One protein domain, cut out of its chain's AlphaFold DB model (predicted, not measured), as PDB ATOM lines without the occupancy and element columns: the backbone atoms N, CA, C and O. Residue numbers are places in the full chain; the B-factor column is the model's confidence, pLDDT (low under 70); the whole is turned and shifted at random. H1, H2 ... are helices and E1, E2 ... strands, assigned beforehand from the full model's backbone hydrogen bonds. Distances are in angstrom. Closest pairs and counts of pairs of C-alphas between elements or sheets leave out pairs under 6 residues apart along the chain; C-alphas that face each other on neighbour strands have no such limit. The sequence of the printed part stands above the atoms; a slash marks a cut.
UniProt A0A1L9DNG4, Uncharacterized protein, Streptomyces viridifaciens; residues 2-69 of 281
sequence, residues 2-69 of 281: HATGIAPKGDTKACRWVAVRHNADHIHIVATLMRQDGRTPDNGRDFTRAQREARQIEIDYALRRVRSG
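This is residues 2 to 69 of the 281 residues of an uncharacterized protein of Streptomyces viridifaciens (UniProt A0A1L9DNG4). With little regular structure, the model makes an open V: a two-stranded hairpin, E1 and E2, is one arm, helix H1 lies along the other, and the loops of residues 2 to 16 and 32 to 45 fill the closed end. The 68 printed residues hold E1, E2 and H1 in that order, the sheet antiparallel, the class mixed, with 25 residues in named elements. The whole is loose, radius of gyration of the C-alphas 13.7 A, spanning 39 by 24 by 21 A.

Go first to E1, residues 17 to 21, and its antiparallel neighbour E2, residues 27 to 31, at 163 degrees. There N 18 and O 30 are within hydrogen-bond range at 2.9 A. H1, residues 46 to 60, is apart from E1; every O i to N i+4 pair in it is within range.

Find C-alpha 17 at (-46.676, -19.210, -34.044), where E1 begins; it runs 13.5 A, E2 13.2 A. H1 runs 20.6 A to C-alpha 60 at (-32.555, -1.628, -39.827).

The printed part has no cut. E1 to E2 is a tight link, E2 to H1 a long one. Residues 68 to 69 are under pLDDT 70.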
ATOM      1  N   HIS A   2     -41.023 -15.486 -41.442       94.38
ATOM      2  CA  HIS A   2     -40.784 -15.703 -42.873       94.38
ATOM      3  C   HIS A   2     -39.361 -16.195 -43.161       94.38
ATOM      4  O   HIS A   2     -39.182 -17.228 -43.803       94.38
ATOM      5  N   ALA A   3     -38.356 -15.504 -42.612       94.56
ATOM      6  CA  ALA A   3     -36.953 -15.829 -42.837       94.56
ATOM      7  C   ALA A   3     -36.600 -17.275 -42.462       94.56
ATOM      8  O   ALA A   3     -35.774 -17.878 -43.136       94.56
ATOM      9  N   THR A   4     -37.245 -17.850 -41.442       94.50
ATOM     10  CA  THR A   4     -36.989 -19.216 -40.956       94.50
ATOM     11  C   THR A   4     -37.698 -20.309 -41.752       94.50
ATOM     12  O   THR A   4     -37.436 -21.476 -41.506       94.50
ATOM     13  N   GLY A   5     -38.596 -19.951 -42.679       93.69
ATOM     14  CA  GLY A   5     -39.401 -20.910 -43.449       93.69
ATOM     15  C   GLY A   5     -40.566 -21.536 -42.673       93.69
ATOM     16  O   GLY A   5     -41.383 -22.243 -43.254       93.69
ATOM     17  N   ILE A   6     -40.703 -21.212 -41.383       95.31
ATOM     18  CA  ILE A   6     -41.784 -21.698 -40.514       95.31
ATOM     19  C   ILE A   6     -43.133 -21.077 -40.893       95.31
ATOM     20  O   ILE A   6     -44.136 -21.776 -41.003       95.31
ATOM     21  N   ALA A   7     -43.159 -19.758 -41.109       95.25
ATOM     22  CA  ALA A   7     -44.353 -19.056 -41.568       95.25
ATOM     23  C   ALA A   7     -43.999 -18.014 -42.634       95.25
ATOM     24  O   ALA A   7     -43.790 -16.838 -42.300       95.25
ATOM     25  N   PRO A   8     -43.866 -18.435 -43.910       94.25
ATOM     26  CA  PRO A   8     -43.641 -17.529 -45.027       94.25
ATOM     27  C   PRO A   8     -44.739 -16.461 -45.127       94.25
ATOM     28  O   PRO A   8     -45.915 -16.735 -44.893       94.25
ATOM     29  N   LYS A   9     -44.359 -15.226 -45.475       94.31
ATOM     30  CA  LYS A   9     -45.312 -14.122 -45.629       94.31
ATOM     31  C   LYS A   9     -46.306 -14.457 -46.750       94.31
ATOM     32  O   LYS A   9     -45.886 -14.838 -47.835       94.31
ATOM     33  N   GLY A  10     -47.601 -14.311 -46.475       93.81
ATOM     34  CA  GLY A  10     -48.678 -14.606 -47.431       93.81
ATOM     35  C   GLY A  10     -49.147 -16.067 -47.459       93.81
ATOM     36  O   GLY A  10     -50.164 -16.351 -48.083       93.81
ATOM     37  N   ASP A  11     -48.477 -16.987 -46.758       94.12
ATOM     38  CA  ASP A  11     -48.919 -18.382 -46.670       94.12
ATOM     39  C   ASP A  11     -49.921 -18.566 -45.521       94.12
ATOM     40  O   ASP A  11     -49.560 -18.648 -44.345       94.12
ATOM     41  N   THR A  12     -51.205 -18.639 -45.872       94.06
ATOM     42  CA  THR A  12     -52.311 -18.791 -44.912       94.06
ATOM     43  C   THR A  12     -52.370 -20.172 -44.262       94.06
ATOM     44  O   THR A  12     -52.999 -20.316 -43.212       94.06
ATOM     45  N   LYS A  13     -51.698 -21.174 -44.847       95.56
ATOM     46  CA  LYS A  13     -51.648 -22.558 -44.353       95.56
ATOM     47  C   LYS A  13     -50.347 -22.878 -43.611       95.56
ATOM     48  O   LYS A  13     -50.126 -24.034 -43.245       95.56
ATOM     49  N   ALA A  14     -49.482 -21.889 -43.388       96.06
ATOM     50  CA  ALA A  14     -48.211 -22.087 -42.706       96.06
ATOM     51  C   ALA A  14     -48.365 -22.465 -41.219       96.06
ATOM     52  O   ALA A  14     -49.470 -22.513 -40.669       96.06
ATOM     53  N   CYS A  15     -47.241 -22.745 -40.555       96.69
ATOM     54  CA  CYS A  15     -47.241 -23.080 -39.136       96.69
ATOM     55  C   CYS A  15     -47.772 -21.923 -38.281       96.69
ATOM     56  O   CYS A  15     -47.525 -20.743 -38.555       96.69
ATOM     57  N   ARG A  16     -48.481 -22.274 -37.205       96.00
ATOM     58  CA  ARG A  16     -48.976 -21.303 -36.228       96.00
ATOM     59  C   ARG A  16     -47.855 -20.972 -35.257       96.00
ATOM     60  O   ARG A  16     -47.099 -21.851 -34.848       96.00
ATOM     61  N   TRP A  17     -47.732 -19.697 -34.915       96.12
ATOM     62  CA  TRP A  17     -46.676 -19.210 -34.044       96.12
ATOM     63  C   TRP A  17     -47.172 -18.057 -33.178       96.12
ATOM     64  O   TRP A  17     -48.131 -17.370 -33.528       96.12
ATOM     65  N   VAL A  18     -46.500 -17.861 -32.050       96.81
ATOM     66  CA  VAL A  18     -46.768 -16.797 -31.085       96.81
ATOM     67  C   VAL A  18     -45.447 -16.198 -30.609       96.81
ATOM     68  O   VAL A  18     -44.441 -16.901 -30.496       96.81
ATOM     69  N   ALA A  19     -45.448 -14.893 -30.342       96.69
ATOM     70  CA  ALA A  19     -44.379 -14.216 -29.621       96.69
ATOM     71  C   ALA A  19     -44.864 -13.894 -28.204       96.69
ATOM     72  O   ALA A  19     -45.919 -13.290 -28.027       96.69
ATOM     73  N   VAL A  20     -44.091 -14.303 -27.206       97.00
ATOM     74  CA  VAL A  20     -44.392 -14.130 -25.785       97.00
ATOM     75  C   VAL A  20     -43.254 -13.341 -25.156       97.00
ATOM     76  O   VAL A  20     -42.097 -13.741 -25.254       97.00
ATOM     77  N   ARG A  21     -43.550 -12.223 -24.497       96.44
ATOM     78  CA  ARG A  21     -42.538 -11.478 -23.738       96.44
ATOM     79  C   ARG A  21     -42.238 -12.217 -22.435       96.44
ATOM     80  O   ARG A  21     -43.165 -12.460 -21.671       96.44
ATOM     81  N   HIS A  22     -40.975 -12.574 -22.197       93.62
ATOM     82  CA  HIS A  22     -40.564 -13.230 -20.950       93.62
ATOM     83  C   HIS A  22     -40.044 -12.200 -19.950       93.62
ATOM     84  O   HIS A  22     -40.620 -12.051 -18.882       93.62
ATOM     85  N   ASN A  23     -39.039 -11.414 -20.350       90.62
ATOM     86  CA  ASN A  23     -38.460 -10.344 -19.538       90.62
ATOM     87  C   ASN A  23     -38.373  -9.031 -20.326       90.62
ATOM     88  O   ASN A  23     -38.758  -8.943 -21.495       90.62
ATOM     89  N   ALA A  24     -37.865  -7.984 -19.672       91.25
ATOM     90  CA  ALA A  24     -37.640  -6.693 -20.312       91.25
ATOM     91  C   ALA A  24     -36.647  -6.759 -21.481       91.25
ATOM     92  O   ALA A  24     -36.744  -5.947 -22.397       91.25
ATOM     93  N   ASP A  25     -35.744  -7.736 -21.462       90.19
ATOM     94  CA  ASP A  25     -34.642  -7.892 -22.404       90.19
ATOM     95  C   ASP A  25     -34.864  -8.994 -23.452       90.19
ATOM     96  O   ASP A  25     -34.079  -9.083 -24.396       90.19
ATOM     97  N   HIS A  26     -35.911  -9.826 -23.331       93.19
ATOM     98  CA  HIS A  26     -36.153 -10.880 -24.316       93.19
ATOM     99  C   HIS A  26     -37.604 -11.364 -24.445       93.19
ATOM    100  O   HIS A  26     -38.415 -11.360 -23.513       93.19
ATOM    101  N   ILE A  27     -37.893 -11.854 -25.650       95.06
ATOM    102  CA  ILE A  27     -39.136 -12.524 -26.022       95.06
ATOM    103  C   ILE A  27     -38.835 -13.969 -26.434       95.06
ATOM    104  O   ILE A  27     -37.792 -14.254 -27.023       95.06
ATOM    105  N   HIS A  28     -39.765 -14.877 -26.166       95.62
ATOM    106  CA  HIS A  28     -39.798 -16.204 -26.762       95.62
ATOM    107  C   HIS A  28     -40.670 -16.185 -28.009       95.62
ATOM    108  O   HIS A  28     -41.775 -15.647 -27.999       95.62
ATOM    109  N   ILE A  29     -40.192 -16.813 -29.077       94.44
ATOM    110  CA  ILE A  29     -40.991 -17.078 -30.269       94.44
ATOM    111  C   ILE A  29     -41.183 -18.587 -30.344       94.44
ATOM    112  O   ILE A  29     -40.206 -19.332 -30.404       94.44
ATOM    113  N   VAL A  30     -42.436 -19.029 -30.314       95.94
ATOM    114  CA  VAL A  30     -42.811 -20.447 -30.313       95.94
ATOM    115  C   VAL A  30     -43.644 -20.729 -31.551       95.94
ATOM    116  O   VAL A  30     -44.512 -19.932 -31.904       95.94
ATOM    117  N   ALA A  31     -43.392 -21.855 -32.216       95.56
ATOM    118  CA  ALA A  31     -44.129 -22.263 -33.403       95.56
ATOM    119  C   ALA A  31     -44.412 -23.764 -33.420       95.56
ATOM    120  O   ALA A  31     -43.631 -24.561 -32.899       95.56
ATOM    121  N   THR A  32     -45.511 -24.149 -34.068       95.25
ATOM    122  CA  THR A  32     -45.769 -25.546 -34.419       95.25
ATOM    123  C   THR A  32     -44.812 -25.990 -35.527       95.25
ATOM    124  O   THR A  32     -44.443 -25.197 -36.388       95.25
ATOM    125  N   LEU A  33     -44.426 -27.269 -35.541       94.06
ATOM    126  CA  LEU A  33     -43.615 -27.861 -36.623       94.06
ATOM    127  C   LEU A  33     -44.454 -28.664 -37.627       94.06
ATOM    128  O   LEU A  33     -43.931 -29.452 -38.407       94.06
ATOM    129  N   MET A  34     -45.765 -28.430 -37.611       95.25
ATOM    130  CA  MET A  34     -46.716 -28.959 -38.575       95.25
ATOM    131  C   MET A  34     -47.515 -27.799 -39.158       95.25
ATOM    132  O   MET A  34     -47.959 -26.907 -38.420       95.25
ATOM    133  N   ARG A  35     -47.636 -27.779 -40.484       95.31
ATOM    134  CA  ARG A  35     -48.445 -26.805 -41.217       95.31
ATOM    135  C   ARG A  35     -49.917 -27.200 -41.154       95.31
ATOM    136  O   ARG A  35     -50.257 -28.345 -40.872       95.31
ATOM    137  N   GLN A  36     -50.805 -26.266 -41.473       93.94
ATOM    138  CA  GLN A  36     -52.242 -26.559 -41.502       93.94
ATOM    139  C   GLN A  36     -52.662 -27.458 -42.664       93.94
ATOM    140  O   GLN A  36     -53.721 -28.069 -42.611       93.94
ATOM    141  N   ASP A  37     -51.837 -27.542 -43.706       94.00
ATOM    142  CA  ASP A  37     -52.016 -28.474 -44.819       94.00
ATOM    143  C   ASP A  37     -51.396 -29.860 -44.561       94.00
ATOM    144  O   ASP A  37     -51.321 -30.667 -45.482       94.00
ATOM    145  N   GLY A  38     -50.937 -30.138 -43.334       94.06
ATOM    146  CA  GLY A  38     -50.373 -31.434 -42.941       94.06
ATOM    147  C   GLY A  38     -48.942 -31.690 -43.423       94.06
ATOM    148  O   GLY A  38     -48.397 -32.761 -43.168       94.06
ATOM    149  N   ARG A  39     -48.305 -30.725 -44.100       94.12
ATOM    150  CA  ARG A  39     -46.893 -30.820 -44.493       94.12
ATOM    151  C   ARG A  39     -45.976 -30.303 -43.384       94.12
ATOM    152  O   ARG A  39     -46.356 -29.463 -42.566       94.12
ATOM    153  N   THR A  40     -44.724 -30.738 -43.398       94.06
ATOM    154  CA  THR A  40     -43.677 -30.121 -42.580       94.06
ATOM    155  C   THR A  40     -43.218 -28.799 -43.213       94.06
ATOM    156  O   THR A  40     -43.217 -28.666 -44.441       94.06
ATOM    157  N   PRO A  41     -42.876 -27.772 -42.412       93.00
ATOM    158  CA  PRO A  41     -42.284 -26.548 -42.941       93.00
ATOM    159  C   PRO A  41     -40.860 -26.807 -43.453       93.00
ATOM    160  O   PRO A  41     -40.159 -27.676 -42.936       93.00
ATOM    161  N   ASP A  42     -40.397 -25.997 -44.408       90.44
ATOM    162  CA  ASP A  42     -38.972 -25.928 -44.753       90.44
ATOM    163  C   ASP A  42     -38.213 -25.174 -43.650       90.44
ATOM    164  O   ASP A  42     -37.946 -23.976 -43.741       90.44
ATOM    165  N   ASN A  43     -37.906 -25.882 -42.564       89.50
ATOM    166  CA  ASN A  43     -37.124 -25.372 -41.437       89.50
ATOM    167  C   ASN A  43     -35.628 -25.716 -41.557       89.50
ATOM    168  O   ASN A  43     -34.879 -25.648 -40.579       89.50
ATOM    169  N   GLY A  44     -35.165 -26.063 -42.762       90.69
ATOM    170  CA  GLY A  44     -33.761 -26.343 -43.021       90.69
ATOM    171  C   GLY A  44     -32.880 -25.144 -42.667       90.69
ATOM    172  O   GLY A  44     -33.029 -24.053 -43.224       90.69
ATOM    173  N   ARG A  45     -31.926 -25.354 -41.746       90.62
ATOM    174  CA  ARG A  45     -30.984 -24.322 -41.261       90.62
ATOM    175  C   ARG A  45     -31.700 -23.064 -40.748       90.62
ATOM    176  O   ARG A  45     -31.177 -21.952 -40.891       90.62
ATOM    177  N   ASP A  46     -32.879 -23.234 -40.159       93.12
ATOM    178  CA  ASP A  46     -33.678 -22.156 -39.579       93.12
ATOM    179  C   ASP A  46     -32.863 -21.264 -38.635       93.12
ATOM    180  O   ASP A  46     -32.969 -20.048 -38.737       93.12
ATOM    181  N   PHE A  47     -31.963 -21.824 -37.821       90.19
ATOM    182  CA  PHE A  47     -31.090 -21.071 -36.922       90.19
ATOM    183  C   PHE A  47     -30.171 -20.101 -37.676       90.19
ATOM    184  O   PHE A  47     -30.001 -18.956 -37.269       90.19
ATOM    185  N   THR A  48     -29.594 -20.527 -38.806       91.00
ATOM    186  CA  THR A  48     -28.698 -19.680 -39.611       91.00
ATOM    187  C   THR A  48     -29.499 -18.578 -40.290       91.00
ATOM    188  O   THR A  48     -29.066 -17.429 -40.356       91.00
ATOM    189  N   ARG A  49     -30.689 -18.926 -40.791       94.25
ATOM    190  CA  ARG A  49     -31.605 -17.983 -41.436       94.25
ATOM    191  C   ARG A  49     -32.137 -16.957 -40.431       94.25
ATOM    192  O   ARG A  49     -32.106 -15.769 -40.728       94.25
ATOM    193  N   ALA A  50     -32.534 -17.398 -39.238       93.50
ATOM    194  CA  ALA A  50     -32.951 -16.557 -38.118       93.50
ATOM    195  C   ALA A  50     -31.824 -15.629 -37.666       93.50
ATOM    196  O   ALA A  50     -32.048 -14.440 -37.487       93.50
ATOM    197  N   GLN A  51     -30.601 -16.151 -37.528       92.19
ATOM    198  CA  GLN A  51     -29.447 -15.346 -37.140       92.19
ATOM    199  C   GLN A  51     -29.157 -14.259 -38.175       92.19
ATOM    200  O   GLN A  51     -28.901 -13.120 -37.797       92.19
ATOM    201  N   ARG A  52     -29.195 -14.592 -39.472       92.94
ATOM    202  CA  ARG A  52     -29.014 -13.613 -40.552       92.94
ATOM    203  C   ARG A  52     -30.091 -12.532 -40.507       92.94
ATOM    204  O   ARG A  52     -29.752 -11.359 -40.600       92.94
ATOM    205  N   GLU A  53     -31.348 -12.919 -40.308       94.88
ATOM    206  CA  GLU A  53     -32.455 -11.972 -40.149       94.88
ATOM    207  C   GLU A  53     -32.251 -11.064 -38.931       94.88
ATOM    208  O   GLU A  53     -32.397  -9.853 -39.034       94.88
ATOM    209  N   ALA A  54     -31.822 -11.618 -37.794       93.12
ATOM    210  CA  ALA A  54     -31.495 -10.829 -36.610       93.12
ATOM    211  C   ALA A  54     -30.377  -9.809 -36.894       93.12
ATOM    212  O   ALA A  54     -30.460  -8.678 -36.424       93.12
ATOM    213  N   ARG A  55     -29.370 -10.155 -37.715       92.19
ATOM    214  CA  ARG A  55     -28.339  -9.192 -38.154       92.19
ATOM    215  C   ARG A  55     -28.895  -8.083 -39.028       92.19
ATOM    216  O   ARG A  55     -28.394  -6.966 -38.949       92.19
ATOM    217  N   GLN A  56     -29.884  -8.388 -39.859       94.00
ATOM    218  CA  GLN A  56     -30.542  -7.373 -40.670       94.00
ATOM    219  C   GLN A  56     -31.361  -6.429 -39.783       94.00
ATOM    220  O   GLN A  56     -31.183  -5.223 -39.869       94.00
ATOM    221  N   ILE A  57     -32.124  -6.970 -38.830       93.56
ATOM    222  CA  ILE A  57     -32.861  -6.185 -37.826       93.56
ATOM    223  C   ILE A  57     -31.910  -5.287 -37.019       93.56
ATOM    224  O   ILE A  57     -32.228  -4.131 -36.755       93.56
ATOM    225  N   GLU A  58     -30.721  -5.776 -36.653       94.44
ATOM    226  CA  GLU A  58     -29.712  -4.943 -35.988       94.44
ATOM    227  C   GLU A  58     -29.319  -3.713 -36.823       94.44
ATOM    228  O   GLU A  58     -29.074  -2.653 -36.256       94.44
ATOM    229  N   ILE A  59     -29.261  -3.839 -38.152       94.62
ATOM    230  CA  ILE A  59     -28.964  -2.726 -39.065       94.62
ATOM    231  C   ILE A  59     -30.174  -1.803 -39.181       94.62
ATOM    232  O   ILE A  59     -30.043  -0.604 -38.947       94.62
ATOM    233  N   ASP A  60     -31.333  -2.370 -39.509       96.12
ATOM    234  CA  ASP A  60     -32.555  -1.628 -39.827       96.12
ATOM    235  C   ASP A  60     -33.012  -0.747 -38.656       96.12
ATOM    236  O   ASP A  60     -33.526   0.350 -38.860       96.12
ATOM    237  N   TYR A  61     -32.778  -1.209 -37.425       95.12
ATOM    238  CA  TYR A  61     -33.144  -0.504 -36.195       95.12
ATOM    239  C   TYR A  61     -31.951   0.145 -35.482       95.12
ATOM    240  O   TYR A  61     -32.079   0.538 -34.323       95.12
ATOM    241  N   ALA A  62     -30.789   0.241 -36.141       95.25
ATOM    242  CA  ALA A  62     -29.564   0.823 -35.584       95.25
ATOM    243  C   ALA A  62     -29.191   0.271 -34.187       95.25
ATOM    244  O   ALA A  62     -28.706   0.992 -33.312       95.25
ATOM    245  N   LEU A  63     -29.421  -1.026 -33.964       93.12
ATOM    246  CA  LEU A  63     -29.105  -1.695 -32.705       93.12
ATOM    247  C   LEU A  63     -27.611  -2.017 -32.616       93.12
ATOM    248  O   LEU A  63     -26.875  -2.067 -33.606       93.12
ATOM    249  N   ARG A  64     -27.150  -2.319 -31.396       91.56
ATOM    250  CA  ARG A  64     -25.781  -2.792 -31.171       91.56
ATOM    251  C   ARG A  64     -25.537  -4.089 -31.943       91.56
ATOM    252  O   ARG A  64     -26.026  -5.152 -31.564       91.56
ATOM    253  N   ARG A  65     -24.683  -4.010 -32.960       87.88
ATOM    254  CA  ARG A  65     -24.272  -5.151 -33.783       87.88
ATOM    255  C   ARG A  65     -23.384  -6.078 -32.962       87.88
ATOM    256  O   ARG A  65     -22.248  -5.739 -32.626       87.88
ATOM    257  N   VAL A  66     -23.889  -7.258 -32.612       83.69
ATOM    258  CA  VAL A  66     -23.069  -8.258 -31.909       83.69
ATOM    259  C   VAL A  66     -22.099  -8.866 -32.922       83.69
ATOM    260  O   VAL A  66     -22.525  -9.286 -33.992       83.69
ATOM    261  N   ARG A  67     -20.798  -8.951 -32.626       75.06
ATOM    262  CA  ARG A  67     -19.831  -9.556 -33.556       75.06
ATOM    263  C   ARG A  67     -20.237 -11.006 -33.845       75.06
ATOM    264  O   ARG A  67     -20.309 -11.825 -32.930       75.06
ATOM    265  N   SER A  68     -20.550 -11.323 -35.099       65.88
ATOM    266  CA  SER A  68     -20.729 -12.715 -35.517       65.88
ATOM    267  C   SER A  68     -19.393 -13.424 -35.360       65.88
ATOM    268  O   SER A  68     -18.381 -12.937 -35.861       65.88
ATOM    269  N   GLY A  69     -19.372 -14.545 -34.639       63.22
ATOM    270  CA  GLY A  69     -18.202 -15.415 -34.654       63.22
ATOM    271  C   GLY A  69     -17.948 -15.853 -36.094       63.22
ATOM    272  O   GLY A  69     -18.883 -16.225 -36.795       63.22
TER     273      GLY A  69